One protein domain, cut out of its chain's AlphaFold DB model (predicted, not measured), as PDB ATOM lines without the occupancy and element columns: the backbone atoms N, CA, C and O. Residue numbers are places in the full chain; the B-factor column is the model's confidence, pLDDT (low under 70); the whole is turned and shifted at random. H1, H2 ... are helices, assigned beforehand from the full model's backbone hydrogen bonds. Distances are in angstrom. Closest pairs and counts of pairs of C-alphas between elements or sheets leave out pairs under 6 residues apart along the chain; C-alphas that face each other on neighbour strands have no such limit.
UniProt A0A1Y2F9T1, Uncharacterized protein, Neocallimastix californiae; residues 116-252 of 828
ATOM      1  N   PRO A 116     417.717 361.529 273.930       64.56
ATOM      2  CA  PRO A 116     417.163 362.436 274.929       64.56
ATOM      3  C   PRO A 116     417.801 362.147 276.292       64.56
ATOM      4  O   PRO A 116     417.986 360.988 276.692       64.56
ATOM      5  N   ILE A 117     418.214 363.206 276.988       58.88
ATOM      6  CA  ILE A 117     418.994 363.073 278.216       58.88
ATOM      7  C   ILE A 117     418.059 363.135 279.422       58.88
ATOM      8  O   ILE A 117     417.484 364.198 279.681       58.88
ATOM      9  N   PRO A 118     417.924 362.045 280.201       53.06
ATOM     10  CA  PRO A 118     417.214 362.093 281.465       53.06
ATOM     11  C   PRO A 118     417.987 363.002 282.427       53.06
ATOM     12  O   PRO A 118     418.999 362.628 283.011       53.06
ATOM     13  N   HIS A 119     417.485 364.224 282.589       54.31
ATOM     14  CA  HIS A 119     417.869 365.156 283.646       54.31
ATOM     15  C   HIS A 119     419.328 365.658 283.677       54.31
ATOM     16  O   HIS A 119     419.901 365.836 284.754       54.31
ATOM     17  N   PHE A 120     419.843 366.151 282.539       56.94
ATOM     18  CA  PHE A 120     420.981 367.100 282.537       56.94
ATOM     19  C   PHE A 120     420.744 368.394 283.348       56.94
ATOM     20  O   PHE A 120     421.679 369.154 283.566       56.94
ATOM     21  N   SER A 121     419.545 368.596 283.908       57.06
ATOM     22  CA  SER A 121     419.196 369.609 284.919       57.06
ATOM     23  C   SER A 121     420.089 369.665 286.179       57.06
ATOM     24  O   SER A 121     419.860 370.512 287.041       57.06
ATOM     25  N   VAL A 122     421.074 368.770 286.318       78.19
ATOM     26  CA  VAL A 122     422.148 368.855 287.324       78.19
ATOM     27  C   VAL A 122     423.243 369.846 286.900       78.19
ATOM     28  O   VAL A 122     423.726 370.607 287.744       78.19
ATOM     29  N   ILE A 123     423.607 369.885 285.611       88.12
ATOM     30  CA  ILE A 123     424.576 370.848 285.072       88.12
ATOM     31  C   ILE A 123     423.867 372.201 284.943       88.12
ATOM     32  O   ILE A 123     422.832 372.330 284.291       88.12
ATOM     33  N   LYS A 124     424.399 373.224 285.613       93.56
ATOM     34  CA  LYS A 124     423.815 374.570 285.606       93.56
ATOM     35  C   LYS A 124     424.321 375.338 284.393       93.56
ATOM     36  O   LYS A 124     425.525 375.370 284.169       93.56
ATOM     37  N   HIS A 125     423.416 376.001 283.679       93.50
ATOM     38  CA  HIS A 125     423.771 376.946 282.618       93.50
ATOM     39  C   HIS A 125     424.754 378.027 283.111       93.50
ATOM     40  O   HIS A 125     424.686 378.418 284.286       93.50
ATOM     41  N   PRO A 126     425.629 378.539 282.227       96.94
ATOM     42  CA  PRO A 126     426.637 379.526 282.585       96.94
ATOM     43  C   PRO A 126     426.006 380.853 283.047       96.94
ATOM     44  O   PRO A 126     424.925 381.235 282.580       96.94
ATOM     45  N   PRO A 127     426.650 381.583 283.975       97.56
ATOM     46  CA  PRO A 127     426.148 382.866 284.443       97.56
ATOM     47  C   PRO A 127     426.302 383.948 283.363       97.56
ATOM     48  O   PRO A 127     427.408 384.353 283.036       97.56
ATOM     49  N   ASN A 128     425.169 384.474 282.886       98.19
ATOM     50  CA  ASN A 128     425.079 385.697 282.072       98.19
ATOM     51  C   ASN A 128     425.946 386.853 282.653       98.19
ATOM     52  O   ASN A 128     426.043 386.944 283.881       98.19
ATOM     53  N   PRO A 129     426.479 387.793 281.838       98.50
ATOM     54  CA  PRO A 129     427.375 388.862 282.306       98.50
ATOM     55  C   PRO A 129     426.837 389.654 283.505       98.50
ATOM     56  O   PRO A 129     427.559 389.911 284.470       98.50
ATOM     57  N   PHE A 130     425.536 389.971 283.501       98.50
ATOM     58  CA  PHE A 130     424.890 390.681 284.604       98.50
ATOM     59  C   PHE A 130     424.829 389.848 285.894       98.50
ATOM     60  O   PHE A 130     424.889 390.405 286.991       98.50
ATOM     61  N   SER A 131     424.743 388.519 285.796       98.31
ATOM     62  CA  SER A 131     424.791 387.611 286.949       98.31
ATOM     63  C   SER A 131     426.182 387.573 287.584       98.31
ATOM     64  O   SER A 131     426.273 387.536 288.811       98.31
ATOM     65  N   ILE A 132     427.247 387.637 286.773       98.38
ATOM     66  CA  ILE A 132     428.638 387.745 287.246       98.38
ATOM     67  C   ILE A 132     428.825 389.100 287.944       98.38
ATOM     68  O   ILE A 132     429.092 389.137 289.144       98.38
ATOM     69  N   PHE A 133     428.529 390.207 287.252       98.62
ATOM     70  CA  PHE A 133     428.571 391.559 287.826       98.62
ATOM     71  C   PHE A 133     427.777 391.664 289.139       98.62
ATOM     72  O   PHE A 133     428.234 392.268 290.111       98.62
ATOM     73  N   THR A 134     426.594 391.039 289.195       98.50
ATOM     74  CA  THR A 134     425.741 391.008 290.390       98.50
ATOM     75  C   THR A 134     426.367 390.234 291.541       98.50
ATOM     76  O   THR A 134     426.299 390.714 292.672       98.50
ATOM     77  N   LYS A 135     426.963 389.060 291.288       98.19
ATOM     78  CA  LYS A 135     427.641 388.237 292.305       98.19
ATOM     79  C   LYS A 135     428.707 389.053 293.041       98.19
ATOM     80  O   LYS A 135     428.758 389.013 294.271       98.19
ATOM     81  N   ASP A 136     429.471 389.837 292.290       98.06
ATOM     82  CA  ASP A 136     430.615 390.585 292.803       98.06
ATOM     83  C   ASP A 136     430.160 391.899 293.479       98.06
ATOM     84  O   ASP A 136     430.494 392.173 294.635       98.06
ATOM     85  N   ASN A 137     429.288 392.682 292.824       98.25
ATOM     86  CA  ASN A 137     428.850 393.989 293.337       98.25
ATOM     87  C   ASN A 137     427.827 393.929 294.486       98.25
ATOM     88  O   ASN A 137     427.792 394.849 295.312       98.25
ATOM     89  N   ILE A 138     426.965 392.902 294.569       98.19
ATOM     90  CA  ILE A 138     425.872 392.892 295.562       98.19
ATOM     91  C   ILE A 138     426.405 392.848 296.998       98.19
ATOM     92  O   ILE A 138     425.887 393.548 297.871       98.19
ATOM     93  N   ASN A 139     427.486 392.100 297.228       97.94
ATOM     94  CA  ASN A 139     428.123 391.980 298.536       97.94
ATOM     95  C   ASN A 139     428.799 393.295 298.951       97.94
ATOM     96  O   ASN A 139     428.703 393.690 300.111       97.94
ATOM     97  N   MET A 140     429.407 394.027 298.008       98.12
ATOM     98  CA  MET A 140     429.975 395.356 298.271       98.12
ATOM     99  C   MET A 140     428.895 396.375 298.661       98.12
ATOM    100  O   MET A 140     429.104 397.188 299.558       98.12
ATOM    101  N   ILE A 141     427.731 396.331 298.005       98.25
ATOM    102  CA  ILE A 141     426.612 397.245 298.280       98.25
ATOM    103  C   ILE A 141     425.967 396.950 299.640       98.25
ATOM    104  O   ILE A 141     425.676 397.896 300.372       98.25
ATOM    105  N   ILE A 142     425.809 395.671 300.003       98.38
ATOM    106  CA  ILE A 142     425.328 395.255 301.332       98.38
ATOM    107  C   ILE A 142     426.358 395.614 302.415       98.38
ATOM    108  O   ILE A 142     425.985 396.197 303.426       98.38
ATOM    109  N   LYS A 143     427.661 395.379 302.192       98.31
ATOM    110  CA  LYS A 143     428.722 395.765 303.146       98.31
ATOM    111  C   LYS A 143     428.779 397.281 303.387       98.31
ATOM    112  O   LYS A 143     429.079 397.698 304.499       98.31
ATOM    113  N   LYS A 144     428.473 398.104 302.375       98.19
ATOM    114  CA  LYS A 144     428.363 399.569 302.520       98.19
ATOM    115  C   LYS A 144     427.043 400.038 303.152       98.19
ATOM    116  O   LYS A 144     426.995 401.157 303.640       98.19
ATOM    117  N   ASN A 145     425.985 399.224 303.128       97.62
ATOM    118  CA  ASN A 145     424.649 399.581 303.617       97.62
ATOM    119  C   ASN A 145     424.018 398.372 304.343       97.62
ATOM    120  O   ASN A 145     423.097 397.755 303.803       97.62
ATOM    121  N   PRO A 146     424.501 397.993 305.542       98.12
ATOM    122  CA  PRO A 146     424.076 396.761 306.218       98.12
ATOM    123  C   PRO A 146     422.590 396.753 306.615       98.12
ATOM    124  O   PRO A 146     422.002 395.688 306.776       98.12
ATOM    125  N   THR A 147     421.962 397.928 306.719       98.12
ATOM    126  CA  THR A 147     420.518 398.105 306.948       98.12
ATOM    127  C   THR A 147     419.656 397.842 305.707       98.12
ATOM    128  O   THR A 147     418.437 397.717 305.820       98.12
ATOM    129  N   MET A 148     420.245 397.776 304.508       97.81
ATOM    130  CA  MET A 148     419.499 397.702 303.255       97.81
ATOM    131  C   MET A 148     419.234 396.252 302.827       97.81
ATOM    132  O   MET A 148     420.140 395.424 302.730       97.81
ATOM    133  N   THR A 149     417.981 395.945 302.477       98.31
ATOM    134  CA  THR A 149     417.594 394.589 302.064       98.31
ATOM    135  C   THR A 149     418.288 394.156 300.768       98.31
ATOM    136  O   THR A 149     418.506 394.950 299.849       98.31
ATOM    137  N   ARG A 150     418.541 392.847 300.619       97.94
ATOM    138  CA  ARG A 150     419.135 392.265 299.397       97.94
ATOM    139  C   ARG A 150     418.346 392.591 298.117       97.94
ATOM    140  O   ARG A 150     418.937 392.681 297.044       97.94
ATOM    141  N   ALA A 151     417.032 392.807 298.219       98.06
ATOM    142  CA  ALA A 151     416.190 393.220 297.094       98.06
ATOM    143  C   ALA A 151     416.445 394.680 296.671       98.06
ATOM    144  O   ALA A 151     416.524 394.969 295.478       98.06
ATOM    145  N   GLN A 152     416.623 395.598 297.627       98.31
ATOM    146  CA  GLN A 152     417.045 396.973 297.342       98.31
ATOM    147  C   GLN A 152     418.492 397.009 296.820       98.31
ATOM    148  O   GLN A 152     418.753 397.680 295.823       98.31
ATOM    149  N   ALA A 153     419.398 396.210 297.396       98.44
ATOM    150  CA  ALA A 153     420.765 396.055 296.895       98.44
ATOM    151  C   ALA A 153     420.786 395.622 295.419       98.44
ATOM    152  O   ALA A 153     421.463 396.251 294.610       98.44
ATOM    153  N   LEU A 154     419.978 394.624 295.039       98.50
ATOM    154  CA  LEU A 154     419.852 394.175 293.649       98.50
ATOM    155  C   LEU A 154     419.298 395.267 292.713       98.50
ATOM    156  O   LEU A 154     419.751 395.377 291.577       98.50
ATOM    157  N   ARG A 155     418.376 396.126 293.177       98.44
ATOM    158  CA  ARG A 155     417.918 397.298 292.400       98.44
ATOM    159  C   ARG A 155     419.047 398.309 292.168       98.44
ATOM    160  O   ARG A 155     419.128 398.872 291.079       98.44
ATOM    161  N   ILE A 156     419.926 398.529 293.152       98.38
ATOM    162  CA  ILE A 156     421.101 399.403 292.993       98.38
ATOM    163  C   ILE A 156     422.138 398.760 292.060       98.38
ATOM    164  O   ILE A 156     422.639 399.446 291.175       98.38
ATOM    165  N   VAL A 157     422.397 397.452 292.172       98.56
ATOM    166  CA  VAL A 157     423.234 396.693 291.220       98.56
ATOM    167  C   VAL A 157     422.699 396.821 289.788       98.56
ATOM    168  O   VAL A 157     423.460 397.138 288.881       98.56
ATOM    169  N   ALA A 158     421.392 396.646 289.573       98.50
ATOM    170  CA  ALA A 158     420.775 396.769 288.252       98.50
ATOM    171  C   ALA A 158     420.858 398.199 287.682       98.50
ATOM    172  O   ALA A 158     421.098 398.368 286.488       98.50
ATOM    173  N   LYS A 159     420.704 399.233 288.526       98.44
ATOM    174  CA  LYS A 159     420.947 400.631 288.124       98.44
ATOM    175  C   LYS A 159     422.416 400.876 287.775       98.44
ATOM    176  O   LYS A 159     422.682 401.500 286.757       98.44
ATOM    177  N   LYS A 160     423.357 400.350 288.571       98.31
ATOM    178  CA  LYS A 160     424.788 400.412 288.253       98.31
ATOM    179  C   LYS A 160     425.076 399.766 286.904       98.31
ATOM    180  O   LYS A 160     425.591 400.455 286.048       98.31
ATOM    181  N   TRP A 161     424.688 398.509 286.679       98.44
ATOM    182  CA  TRP A 161     424.983 397.785 285.434       98.44
ATOM    183  C   TRP A 161     424.541 398.528 284.164       98.44
ATOM    184  O   TRP A 161     425.248 398.501 283.161       98.44
ATOM    185  N   LYS A 162     423.411 399.249 284.200       98.38
ATOM    186  CA  LYS A 162     423.013 400.121 283.082       98.38
ATOM    187  C   LYS A 162     424.035 401.240 282.834       98.38
ATOM    188  O   LYS A 162     424.438 401.431 281.690       98.38
ATOM    189  N   ASN A 163     424.476 401.901 283.902       98.38
ATOM    190  CA  ASN A 163     425.363 403.070 283.897       98.38
ATOM    191  C   ASN A 163     426.873 402.738 283.913       98.38
ATOM    192  O   ASN A 163     427.680 403.656 283.828       98.38
ATOM    193  N   VAL A 164     427.258 401.468 284.067       97.94
ATOM    194  CA  VAL A 164     428.646 400.990 283.938       97.94
ATOM    195  C   VAL A 164     429.137 401.248 282.513       97.94
ATOM    196  O   VAL A 164     428.352 401.161 281.567       97.94
ATOM    197  N   ASP A 165     430.415 401.571 282.352       98.50
ATOM    198  CA  ASP A 165     430.996 401.875 281.043       98.50
ATOM    199  C   ASP A 165     431.065 400.643 280.110       98.50
ATOM    200  O   ASP A 165     430.943 399.498 280.561       98.50
ATOM    201  N   SER A 166     431.231 400.856 278.801       98.00
ATOM    202  CA  SER A 166     431.428 399.768 277.839       98.00
ATOM    203  C   SER A 166     432.673 398.928 278.146       98.00
ATOM    204  O   SER A 166     432.579 397.707 278.031       98.00
ATOM    205  N   GLU A 167     433.787 399.519 278.600       97.88
ATOM    206  CA  GLU A 167     435.027 398.773 278.882       97.88
ATOM    207  C   GLU A 167     434.925 397.890 280.141       97.88
ATOM    208  O   GLU A 167     435.460 396.782 280.187       97.88
ATOM    209  N   GLU A 168     434.187 398.315 281.172       97.81
ATOM    210  CA  GLU A 168     433.900 397.418 282.300       97.81
ATOM    211  C   GLU A 168     432.885 396.336 281.877       97.81
ATOM    212  O   GLU A 168     433.053 395.168 282.235       97.81
ATOM    213  N   LYS A 169     431.870 396.668 281.060       98.25
ATOM    214  CA  LYS A 169     430.903 395.683 280.534       98.25
ATOM    215  C   LYS A 169     431.573 394.579 279.712       98.25
ATOM    216  O   LYS A 169     431.202 393.418 279.900       98.25
ATOM    217  N   THR A 170     432.540 394.891 278.842       98.12
ATOM    218  CA  THR A 170     433.228 393.873 278.023       98.12
ATOM    219  C   THR A 170     433.935 392.832 278.886       98.12
ATOM    220  O   THR A 170     433.754 391.647 278.625       98.12
ATOM    221  N   ARG A 171     434.595 393.221 279.987       98.25
ATOM    222  CA  ARG A 171     435.246 392.277 280.925       98.25
ATOM    223  C   ARG A 171     434.278 391.255 281.545       98.25
ATOM    224  O   ARG A 171     434.657 390.111 281.788       98.25
ATOM    225  N   TYR A 172     433.019 391.626 281.806       98.50
ATOM    226  CA  TYR A 172     431.998 390.669 282.280       98.50
ATOM    227  C   TYR A 172     431.342 389.877 281.137       98.50
ATOM    228  O   TYR A 172     430.838 388.779 281.373       98.50
ATOM    229  N   ILE A 173     431.339 390.407 279.909       98.19
ATOM    230  CA  ILE A 173     430.904 389.682 278.704       98.19
ATOM    231  C   ILE A 173     431.912 388.583 278.352       98.19
ATOM    232  O   ILE A 173     431.511 387.448 278.120       98.19
ATOM    233  N   GLU A 174     433.202 388.900 278.387       98.25
ATOM    234  CA  GLU A 174     434.323 387.991 278.149       98.25
ATOM    235  C   GLU A 174     434.334 386.821 279.141       98.25
ATOM    236  O   GLU A 174     434.219 385.672 278.721       98.25
ATOM    237  N   LYS A 175     434.271 387.097 280.451       97.88
ATOM    238  CA  LYS A 175     434.084 386.055 281.482       97.88
ATOM    239  C   LYS A 175     432.828 385.204 281.267       97.88
ATOM    240  O   LYS A 175     432.797 384.030 281.613       97.88
ATOM    241  N   SER A 176     431.759 385.765 280.697       98.00
ATOM    242  CA  SER A 176     430.562 384.983 280.362       98.00
ATOM    243  C   SER A 176     430.716 384.131 279.097       98.00
ATOM    244  O   SER A 176     429.905 383.219 278.918       98.00
ATOM    245  N   LYS A 177     431.699 384.409 278.226       97.94
ATOM    246  CA  LYS A 177     432.100 383.520 277.124       97.94
ATOM    247  C   LYS A 177     432.951 382.369 277.662       97.94
ATOM    248  O   LYS A 177     432.606 381.226 277.403       97.94
ATOM    249  N   GLU A 178     433.947 382.673 278.494       97.69
ATOM    250  CA  GLU A 178     434.777 381.703 279.233       97.69
ATOM    251  C   GLU A 178     433.900 380.659 279.957       97.69
ATOM    252  O   GLU A 178     433.939 379.476 279.630       97.69
ATOM    253  N   TYR A 179     432.962 381.094 280.814       97.19
ATOM    254  CA  TYR A 179     432.026 380.167 281.471       97.19
ATOM    255  C   TYR A 179     431.109 379.388 280.503       97.19
ATOM    256  O   TYR A 179     430.599 378.329 280.876       97.19
ATOM    257  N   LYS A 180     430.826 379.905 279.298       96.69
ATOM    258  CA  LYS A 180     430.014 379.206 278.282       96.69
ATOM    259  C   LYS A 180     430.821 378.096 277.612       96.69
ATOM    260  O   LYS A 180     430.275 377.015 277.410       96.69
ATOM    261  N   GLU A 181     432.092 378.344 277.324       96.31
ATOM    262  CA  GLU A 181     433.025 377.356 276.785       96.31
ATOM    263  C   GLU A 181     433.310 376.242 277.804       96.31
ATOM    264  O   GLU A 181     433.142 375.068 277.479       96.31
ATOM    265  N   ASP A 182     433.580 376.589 279.069       95.31
ATOM    266  CA  ASP A 182     433.645 375.638 280.192       95.31
ATOM    267  C   ASP A 182     432.392 374.752 280.274       95.31
ATOM    268  O   ASP A 182     432.475 373.532 280.432       95.31
ATOM    269  N   TYR A 183     431.208 375.362 280.165       95.81
ATOM    270  CA  TYR A 183     429.935 374.647 280.204       95.81
ATOM    271  C   TYR A 183     429.751 373.728 278.988       95.81
ATOM    272  O   TYR A 183     429.279 372.604 279.150       95.81
ATOM    273  N   GLU A 184     430.126 374.164 277.785       93.06
ATOM    274  CA  GLU A 184     430.038 373.353 276.563       93.06
ATOM    275  C   GLU A 184     431.029 372.182 276.589       93.06
ATOM    276  O   GLU A 184     430.645 371.058 276.258       93.06
ATOM    277  N   ASN A 185     432.242 372.391 277.106       92.56
ATOM    278  CA  ASN A 185     433.223 371.337 277.359       92.56
ATOM    279  C   ASN A 185     432.751 370.346 278.438       92.56
ATOM    280  O   ASN A 185     432.831 369.134 278.236       92.56
ATOM    281  N   LEU A 186     432.179 370.827 279.548       92.12
ATOM    282  CA  LEU A 186     431.616 369.979 280.606       92.12
ATOM    283  C   LEU A 186     430.403 369.169 280.118       92.12
ATOM    284  O   LEU A 186     430.258 367.996 280.463       92.12
ATOM    285  N   VAL A 187     429.545 369.765 279.285       89.19
ATOM    286  CA  VAL A 187     428.421 369.071 278.641       89.19
ATOM    287  C   VAL A 187     428.926 368.031 277.638       89.19
ATOM    288  O   VAL A 187     428.442 366.901 277.663       89.19
ATOM    289  N   LYS A 188     429.932 368.351 276.808       87.56
ATOM    290  CA  LYS A 188     430.586 367.397 275.893       87.56
ATOM    291  C   LYS A 188     431.190 366.215 276.659       87.56
ATOM    292  O   LYS A 188     430.931 365.070 276.294       87.56
ATOM    293  N   TYR A 189     431.907 366.474 277.754       87.19
ATOM    294  CA  TYR A 189     432.439 365.430 278.634       87.19
ATOM    295  C   TYR A 189     431.324 364.564 279.234       87.19
ATOM    296  O   TYR A 189     431.433 363.344 279.229       87.19
ATOM    297  N   ALA A 190     430.215 365.157 279.686       86.00
ATOM    298  CA  ALA A 190     429.096 364.400 280.247       86.00
ATOM    299  C   ALA A 190     428.326 363.570 279.193       86.00
ATOM    300  O   ALA A 190     427.849 362.477 279.504       86.00
ATOM    301  N   TYR A 191     428.242 364.035 277.937       84.62
ATOM    302  CA  TYR A 191     427.768 363.216 276.812       84.62
ATOM    303  C   TYR A 191     428.710 362.038 276.543       84.62
ATOM    304  O   TYR A 191     428.230 360.914 276.416       84.62
ATOM    305  N   LEU A 192     430.026 362.270 276.499       82.25
ATOM    306  CA  LEU A 192     431.026 361.214 276.312       82.25
ATOM    307  C   LEU A 192     430.982 360.199 277.461       82.25
ATOM    308  O   LEU A 192     430.878 359.007 277.205       82.25
ATOM    309  N   GLN A 193     430.936 360.645 278.719       83.12
ATOM    310  CA  GLN A 193     430.789 359.769 279.886       83.12
ATOM    311  C   GLN A 193     429.533 358.886 279.778       83.12
ATOM    312  O   GLN A 193     429.603 357.691 280.053       83.12
ATOM    313  N   ARG A 194     428.397 359.432 279.315       79.50
ATOM    314  CA  ARG A 194     427.183 358.643 279.046       79.50
ATOM    315  C   ARG A 194     427.357 357.685 277.862       79.50
ATOM    316  O   ARG A 194     426.890 356.555 277.940       79.50
ATOM    317  N   ALA A 195     428.022 358.103 276.786       78.12
ATOM    318  CA  ALA A 195     428.296 357.253 275.625       78.12
ATOM    319  C   ALA A 195     429.178 356.048 275.996       78.12
ATOM    320  O   ALA A 195     428.912 354.942 275.537       78.12
ATOM    321  N   LEU A 196     430.167 356.260 276.869       80.19
ATOM    322  CA  LEU A 196     431.063 355.239 277.416       80.19
ATOM    323  C   LEU A 196     430.316 354.277 278.362       80.19
ATOM    324  O   LEU A 196     430.464 353.067 278.233       80.19
ATOM    325  N   ILE A 197     429.456 354.793 279.253       78.81
ATOM    326  CA  ILE A 197     428.591 353.970 280.126       78.81
ATOM    327  C   ILE A 197     427.612 353.113 279.305       78.81
ATOM    328  O   ILE A 197     427.383 351.956 279.638       78.81
ATOM    329  N   ASN A 198     427.049 353.665 278.226       78.19
ATOM    330  CA  ASN A 198     426.131 352.943 277.344       78.19
ATOM    331  C   ASN A 198     426.837 351.916 276.431       78.19
ATOM    332  O   ASN A 198     426.170 351.018 275.929       78.19
ATOM    333  N   ASN A 199     428.144 352.060 276.175       83.88
ATOM    334  CA  ASN A 199     428.905 351.232 275.233       83.88
ATOM    335  C   ASN A 199     430.232 350.764 275.873       83.88
ATOM    336  O   ASN A 199     431.297 351.292 275.528       83.88
ATOM    337  N   PRO A 200     430.202 349.773 276.786       79.31
ATOM    338  CA  PRO A 200     431.384 349.351 277.546       79.31
ATOM    339  C   PRO A 200     432.549 348.896 276.654       79.31
ATOM    340  O   PRO A 200     433.704 349.170 276.975       79.31
ATOM    341  N   ASN A 201     432.267 348.295 275.494       77.88
ATOM    342  CA  ASN A 201     433.291 347.876 274.530       77.88
ATOM    343  C   ASN A 201     434.094 349.066 273.975       77.88
ATOM    344  O   ASN A 201     435.309 348.967 273.818       77.88
ATOM    345  N   ILE A 202     433.446 350.210 273.726       73.44
ATOM    346  CA  ILE A 202     434.143 351.407 273.234       73.44
ATOM    347  C   ILE A 202     434.870 352.112 274.385       73.44
ATOM    348  O   ILE A 202     435.981 352.603 274.203       73.44
ATOM    349  N   ALA A 203     434.309 352.079 275.600       71.38
ATOM    350  CA  ALA A 203     435.019 352.550 276.789       71.38
ATOM    351  C   ALA A 203     436.319 351.771 277.037       71.38
ATOM    352  O   ALA A 203     437.354 352.380 277.304       71.38
ATOM    353  N   ARG A 204     436.283 350.444 276.872       74.69
ATOM    354  CA  ARG A 204     437.459 349.569 276.922       74.69
ATOM    355  C   ARG A 204     438.494 349.936 275.851       74.69
ATOM    356  O   ARG A 204     439.665 350.050 276.195       74.69
ATOM    357  N   LEU A 205     438.084 350.205 274.607       73.56
ATOM    358  CA  LEU A 205     438.997 350.634 273.533       73.56
ATOM    359  C   LEU A 205     439.685 351.980 273.824       73.56
ATOM    360  O   LEU A 205     440.910 352.060 273.747       73.56
ATOM    361  N   CYS A 206     438.936 353.016 274.222       68.19
ATOM    362  CA  CYS A 206     439.519 354.320 274.571       68.19
ATOM    363  C   CYS A 206     440.489 354.224 275.765       68.19
ATOM    364  O   CYS A 206     441.523 354.891 275.785       68.19
ATOM    365  N   LEU A 207     440.185 353.376 276.755       69.69
ATOM    366  CA  LEU A 207     441.083 353.111 277.883       69.69
ATOM    367  C   LEU A 207     442.346 352.350 277.450       69.69
ATOM    368  O   LEU A 207     443.439 352.684 277.904       69.69
ATOM    369  N   GLU A 208     442.222 351.361 276.561       73.81
ATOM    370  CA  GLU A 208     443.364 350.587 276.065       73.81
ATOM    371  C   GLU A 208     444.334 351.461 275.241       73.81
ATOM    372  O   GLU A 208     445.549 351.301 275.370       73.81
ATOM    373  N   ASN A 209     443.834 352.434 274.469       67.69
ATOM    374  CA  ASN A 209     444.679 353.401 273.753       67.69
ATOM    375  C   ASN A 209     445.400 354.375 274.705       67.69
ATOM    376  O   ASN A 209     446.625 354.489 274.632       67.69
ATOM    377  N   GLN A 210     444.686 354.987 275.659       68.12
ATOM    378  CA  GLN A 210     445.290 355.911 276.639       68.12
ATOM    379  C   GLN A 210     446.340 355.252 277.548       68.12
ATOM    380  O   GLN A 210     447.214 355.937 278.084       68.12
ATOM    381  N   LEU A 211     446.255 353.932 277.744       63.50
ATOM    382  CA  LEU A 211     447.287 353.153 278.429       63.50
ATOM    383  C   LEU A 211     448.498 352.906 277.521       63.50
ATOM    384  O   LEU A 211     449.620 353.154 277.957       63.50
ATOM    385  N   LYS A 212     448.293 352.482 276.264       68.25
ATOM    386  CA  LYS A 212     449.382 352.223 275.299       68.25
ATOM    387  C   LYS A 212     450.267 353.446 275.061       68.25
ATOM    388  O   LYS A 212     451.485 353.314 275.076       68.25
ATOM    389  N   GLU A 213     449.675 354.630 274.920       64.56
ATOM    390  CA  GLU A 213     450.423 355.884 274.721       64.56
ATOM    391  C   GLU A 213     451.364 356.211 275.889       64.56
ATOM    392  O   GLU A 213     452.458 356.729 275.682       64.56
ATOM    393  N   LYS A 214     450.978 355.857 277.123       53.84
ATOM    394  CA  LYS A 214     451.719 356.210 278.345       53.84
ATOM    395  C   LYS A 214     452.677 355.127 278.840       53.84
ATOM    396  O   LYS A 214     453.358 355.342 279.835       53.84
ATOM    397  N   VAL A 215     452.774 353.993 278.143       56.31
ATOM    398  CA  VAL A 215     453.797 352.961 278.407       56.31
ATOM    399  C   VAL A 215     455.192 353.401 277.930       56.31
ATOM    400  O   VAL A 215     456.193 352.905 278.446       56.31
ATOM    401  N   ASN A 216     455.276 354.374 277.015       52.81
ATOM    402  CA  ASN A 216     456.548 354.939 276.555       52.81
ATOM    403  C   ASN A 216     457.161 355.956 277.543       52.81
ATOM    404  O   ASN A 216     458.378 356.159 277.531       52.81
ATOM    405  N   ASP A 217     456.360 356.549 278.438       52.22
ATOM    406  CA  ASP A 217     456.851 357.424 279.509       52.22
ATOM    407  C   ASP A 217     457.383 356.602 280.694       52.22
ATOM    408  O   ASP A 217     456.667 355.821 281.325       52.22
ATOM    409  N   LYS A 218     458.660 356.804 281.040       48.19
ATOM    410  CA  LYS A 218     459.375 356.052 282.088       48.19
ATOM    411  C   LYS A 218     458.930 356.436 283.510       48.19
ATOM    412  O   LYS A 218     459.667 357.115 284.222       48.19
ATOM    413  N   PHE A 219     457.765 355.958 283.944       45.78
ATOM    414  CA  PHE A 219     457.306 356.042 285.339       45.78
ATOM    415  C   PHE A 219     457.513 354.738 286.133       45.78
ATOM    416  O   PHE A 219     457.682 353.653 285.574       45.78
ATOM    417  N   ASP A 220     457.551 354.859 287.464       50.69
ATOM    418  CA  ASP A 220     458.064 353.822 288.365       50.69
ATOM    419  C   ASP A 220     457.281 352.498 288.365       50.69
ATOM    420  O   ASP A 220     456.067 352.442 288.574       50.69
ATOM    421  N   LYS A 221     458.030 351.397 288.225       52.31
ATOM    422  CA  LYS A 221     457.547 350.014 288.046       52.31
ATOM    423  C   LYS A 221     456.981 349.362 289.325       52.31
ATOM    424  O   LYS A 221     457.385 348.255 289.678       52.31
ATOM    425  N   LYS A 222     456.099 350.047 290.062       56.56
ATOM    426  CA  LYS A 222     455.495 349.544 291.319       56.56
ATOM    427  C   LYS A 222     453.976 349.707 291.442       56.56
ATOM    428  O   LYS A 222     453.424 349.363 292.485       56.56
ATOM    429  N   GLU A 223     453.285 350.172 290.405       61.88
ATOM    430  CA  GLU A 223     451.826 350.014 290.325       61.88
ATOM    431  C   GLU A 223     451.512 348.666 289.651       61.88
ATOM    432  O   GLU A 223     452.074 348.348 288.606       61.88
ATOM    433  N   GLU A 224     450.676 347.841 290.291       64.38
ATOM    434  CA  GLU A 224     450.370 346.477 289.833       64.38
ATOM    435  C   GLU A 224     449.770 346.473 288.419       64.38
ATOM    436  O   GLU A 224     448.882 347.269 288.107       64.38
ATOM    437  N   ASN A 225     450.236 345.551 287.573       70.62
ATOM    438  CA  ASN A 225     449.893 345.505 286.154       70.62
ATOM    439  C   ASN A 225     448.473 344.940 285.938       70.62
ATOM    440  O   ASN A 225     448.294 343.741 285.732       70.62
ATOM    441  N   ILE A 226     447.453 345.799 286.042       74.81
ATOM    442  CA  ILE A 226     446.043 345.439 285.815       74.81
ATOM    443  C   ILE A 226     445.863 345.045 284.340       74.81
ATOM    444  O   ILE A 226     445.969 345.896 283.457       74.81
ATOM    445  N   ASN A 227     445.553 343.775 284.061       78.38
ATOM    446  CA  ASN A 227     445.263 343.317 282.702       78.38
ATOM    447  C   ASN A 227     443.839 343.722 282.276       78.38
ATOM    448  O   ASN A 227     442.881 342.975 282.452       78.38
ATOM    449  N   PHE A 228     443.696 344.901 281.663       65.62
ATOM    450  CA  PHE A 228     442.405 345.398 281.165       65.62
ATOM    451  C   PHE A 228     441.780 344.541 280.038       65.62
ATOM    452  O   PHE A 228     440.641 344.805 279.647       65.62
ATOM    453  N   LYS A 229     442.476 343.515 279.513       59.97
ATOM    454  CA  LYS A 229     441.898 342.573 278.540       59.97
ATOM    455  C   LYS A 229     441.000 341.508 279.180       59.97
ATOM    456  O   LYS A 229     440.061 341.054 278.524       59.97
ATOM    457  N   GLU A 230     441.236 341.169 280.442       66.00
ATOM    458  CA  GLU A 230     440.568 340.083 281.174       66.00
ATOM    459  C   GLU A 230     440.009 340.604 282.506       66.00
ATOM    460  O   GLU A 230     440.293 340.079 283.576       66.00
ATOM    461  N   LEU A 231     439.201 341.668 282.449       74.19
ATOM    462  CA  LEU A 231     438.405 342.129 283.592       74.19
ATOM    463  C   LEU A 231     437.193 341.199 283.781       74.19
ATOM    464  O   LEU A 231     436.054 341.589 283.523       74.19
ATOM    465  N   ASN A 232     437.467 339.950 284.153       69.81
ATOM    466  CA  ASN A 232     436.487 338.865 284.187       69.81
ATOM    467  C   ASN A 232     435.737 338.796 285.527       69.81
ATOM    468  O   ASN A 232     434.704 338.135 285.619       69.81
ATOM    469  N   THR A 233     436.228 339.487 286.562       75.19
ATOM    470  CA  THR A 233     435.578 339.598 287.875       75.19
ATOM    471  C   THR A 233     435.166 341.035 288.214       75.19
ATOM    472  O   THR A 233     435.832 342.006 287.843       75.19
ATOM    473  N   ASP A 234     434.093 341.185 288.997       57.31
ATOM    474  CA  ASP A 234     433.631 342.493 289.487       57.31
ATOM    475  C   ASP A 234     434.714 343.242 290.283       57.31
ATOM    476  O   ASP A 234     434.815 344.467 290.193       57.31
ATOM    477  N   ASP A 235     435.564 342.529 291.031       62.66
ATOM    478  CA  ASP A 235     436.670 343.136 291.778       62.66
ATOM    479  C   ASP A 235     437.752 343.713 290.851       62.66
ATOM    480  O   ASP A 235     438.290 344.786 291.139       62.66
ATOM    481  N   GLU A 236     438.038 343.079 289.710       73.88
ATOM    482  CA  GLU A 236     438.938 343.622 288.684       73.88
ATOM    483  C   GLU A 236     438.328 344.843 287.996       73.88
ATOM    484  O   GLU A 236     439.008 345.861 287.858       73.88
ATOM    485  N   ILE A 237     437.036 344.799 287.652       66.81
ATOM    486  CA  ILE A 237     436.294 345.948 287.105       66.81
ATOM    487  C   ILE A 237     436.317 347.122 288.100       66.81
ATOM    488  O   ILE A 237     436.577 348.269 287.727       66.81
ATOM    489  N   VAL A 238     436.129 346.854 289.395       61.34
ATOM    490  CA  VAL A 238     436.200 347.859 290.465       61.34
ATOM    491  C   VAL A 238     437.636 348.353 290.697       61.34
ATOM    492  O   VAL A 238     437.827 349.539 290.985       61.34
ATOM    493  N   LYS A 239     438.663 347.504 290.562       72.81
ATOM    494  CA  LYS A 239     440.087 347.881 290.670       72.81
ATOM    495  C   LYS A 239     440.512 348.763 289.491       72.81
ATOM    496  O   LYS A 239     441.109 349.818 289.712       72.81
ATOM    497  N   ALA A 240     440.101 348.404 288.274       71.00
ATOM    498  CA  ALA A 240     440.217 349.209 287.062       71.00
ATOM    499  C   ALA A 240     439.517 350.570 287.218       71.00
ATOM    500  O   ALA A 240     440.141 351.612 287.014       71.00
ATOM    501  N   PHE A 241     438.260 350.596 287.674       61.44
ATOM    502  CA  PHE A 241     437.520 351.843 287.898       61.44
ATOM    503  C   PHE A 241     438.185 352.739 288.958       61.44
ATOM    504  O   PHE A 241     438.336 353.941 288.743       61.44
ATOM    505  N   LYS A 242     438.665 352.172 290.075       61.03
ATOM    506  CA  LYS A 242     439.439 352.909 291.097       61.03
ATOM    507  C   LYS A 242     440.747 353.480 290.534       61.03
ATOM    508  O   LYS A 242     441.097 354.612 290.865       61.03
ATOM    509  N   TYR A 243     441.454 352.732 289.685       74.19
ATOM    510  CA  TYR A 243     442.663 353.205 289.005       74.19
ATOM    511  C   TYR A 243     442.356 354.391 288.077       74.19
ATOM    512  O   TYR A 243     442.994 355.436 288.197       74.19
ATOM    513  N   ILE A 244     441.319 354.272 287.242       60.81
ATOM    514  CA  ILE A 244     440.835 355.328 286.337       60.81
ATOM    515  C   ILE A 244     440.473 356.599 287.122       60.81
ATOM    516  O   ILE A 244     441.000 357.675 286.839       60.81
ATOM    517  N   VAL A 245     439.653 356.475 288.172       58.44
ATOM    518  CA  VAL A 245     439.260 357.596 289.050       58.44
ATOM    519  C   VAL A 245     440.472 358.271 289.710       58.44
ATOM    520  O   VAL A 245     440.451 359.484 289.901       58.44
ATOM    521  N   ARG A 246     441.545 357.528 290.024       60.41
ATOM    522  CA  ARG A 246     442.777 358.077 290.625       60.41
ATOM    523  C   ARG A 246     443.702 358.777 289.615       60.41
ATOM    524  O   ARG A 246     444.539 359.568 290.044       60.41
ATOM    525  N   LYS A 247     443.588 358.498 288.310       60.50
ATOM    526  CA  LYS A 247     444.442 359.089 287.254       60.50
ATOM    527  C   LYS A 247     443.826 360.324 286.570       60.50
ATOM    528  O   LYS A 247     444.553 361.039 285.885       60.50
ATOM    529  N   PHE A 248     442.537 360.620 286.770       58.09
ATOM    530  CA  PHE A 248     441.971 361.925 286.392       58.09
ATOM    531  C   PHE A 248     442.545 363.056 287.278       58.09
ATOM    532  O   PHE A 248     442.751 362.843 288.476       58.09
ATOM    533  N   PRO A 249     442.798 364.264 286.733       50.12
ATOM    534  CA  PRO A 249     443.397 365.360 287.491       50.12
ATOM    535  C   PRO A 249     442.506 365.817 288.657       50.12
ATOM    536  O   PRO A 249     441.308 366.068 288.492       50.12
ATOM    537  N   GLN A 250     443.117 365.950 289.839       38.41
ATOM    538  CA  GLN A 250     442.451 366.333 291.087       38.41
ATOM    539  C   GLN A 250     441.923 367.774 291.013       38.41
ATOM    540  O   GLN A 250     442.617 368.735 291.325       38.41
ATOM    541  N   GLY A 251     440.671 367.911 290.585       37.41
ATOM    542  CA  GLY A 251     440.004 369.196 290.383       37.41
ATOM    543  C   GLY A 251     438.659 369.049 289.678       37.41
ATOM    544  O   GLY A 251     437.708 369.743 290.027       37.41
ATOM    545  N   TYR A 252     438.537 368.077 288.766       45.41
ATOM    546  CA  TYR A 252     437.247 367.727 288.176       45.41
ATOM    547  C   TYR A 252     436.413 366.900 289.161       45.41
ATOM    548  O   TYR A 252     436.834 365.806 289.549       45.41
TER     549      TYR A 252
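This is residues 116 to 252 of the 828 residues of an uncharacterized protein of Neocallimastix californiae (UniProt A0A1Y2F9T1). One long helix, H3, makes the longest axis of the domain, with H1 and H2 packed together at its first end and H4 turning off at a corner at its last end. A long loop then leads from H4 to H5, which touches no helix. The printed part has 137 residues with five named helices, H1 to H5 in order, and no named strand; its class is all helix. It is extended, with a radius of gyration of the C-alphas of 23.6 A, and elongated, spanning 65 by 39 by 30 A.

H3, residues 166 to 198, is 47.1 A long, from C-alpha 166 at (431.428, 399.768, 277.839) to C-alpha 198 at (426.131, 352.943, 277.344). H1, residues 129 to 144, is 22.9 A long, with a kink of 33 degrees near residue 136. H2 is residues 150 to 163, 19.9 A, H4 residues 200 to 214, 21.5 A, and H5 residues 234 to 247, 19.9 A, ending at C-alpha 247 at (444.442, 359.089, 287.254).

H3 touches H1 with residues 169 to 176 alone, at a steep tilt of 61 degrees; the closest C-alphas, of Pro 129 and Tyr 172, are 5.0 A apart. H1 and H2 touch at a steep tilt of 58 degrees, opposite ways, closest at the C-alphas of Ile 141 and Ala 153, 6.1 A. H3 and H4 only just touch, with 3 pairs of C-alphas within 8 A, and only at the corner, closest at Leu 196 and Ala 203, 4.8 A between C-alphas. H5 is apart from H3 and H4. Every O i to N i+4 pair is within hydrogen-bond range in H2 and H5, against 10 of 12 in H1, 27 of 29 in H3 and 10 of 11 in H4.

The C-alphas farthest apart, of Thr 147 and Glu 230, are 66.6 A apart. The printed part has no cut, and the link from H4 to H5, 19 residues, is long. Mean pLDDT of the printed part is 81.0; 43 residues are under 70, among them 209 to 224 and 244 to 252.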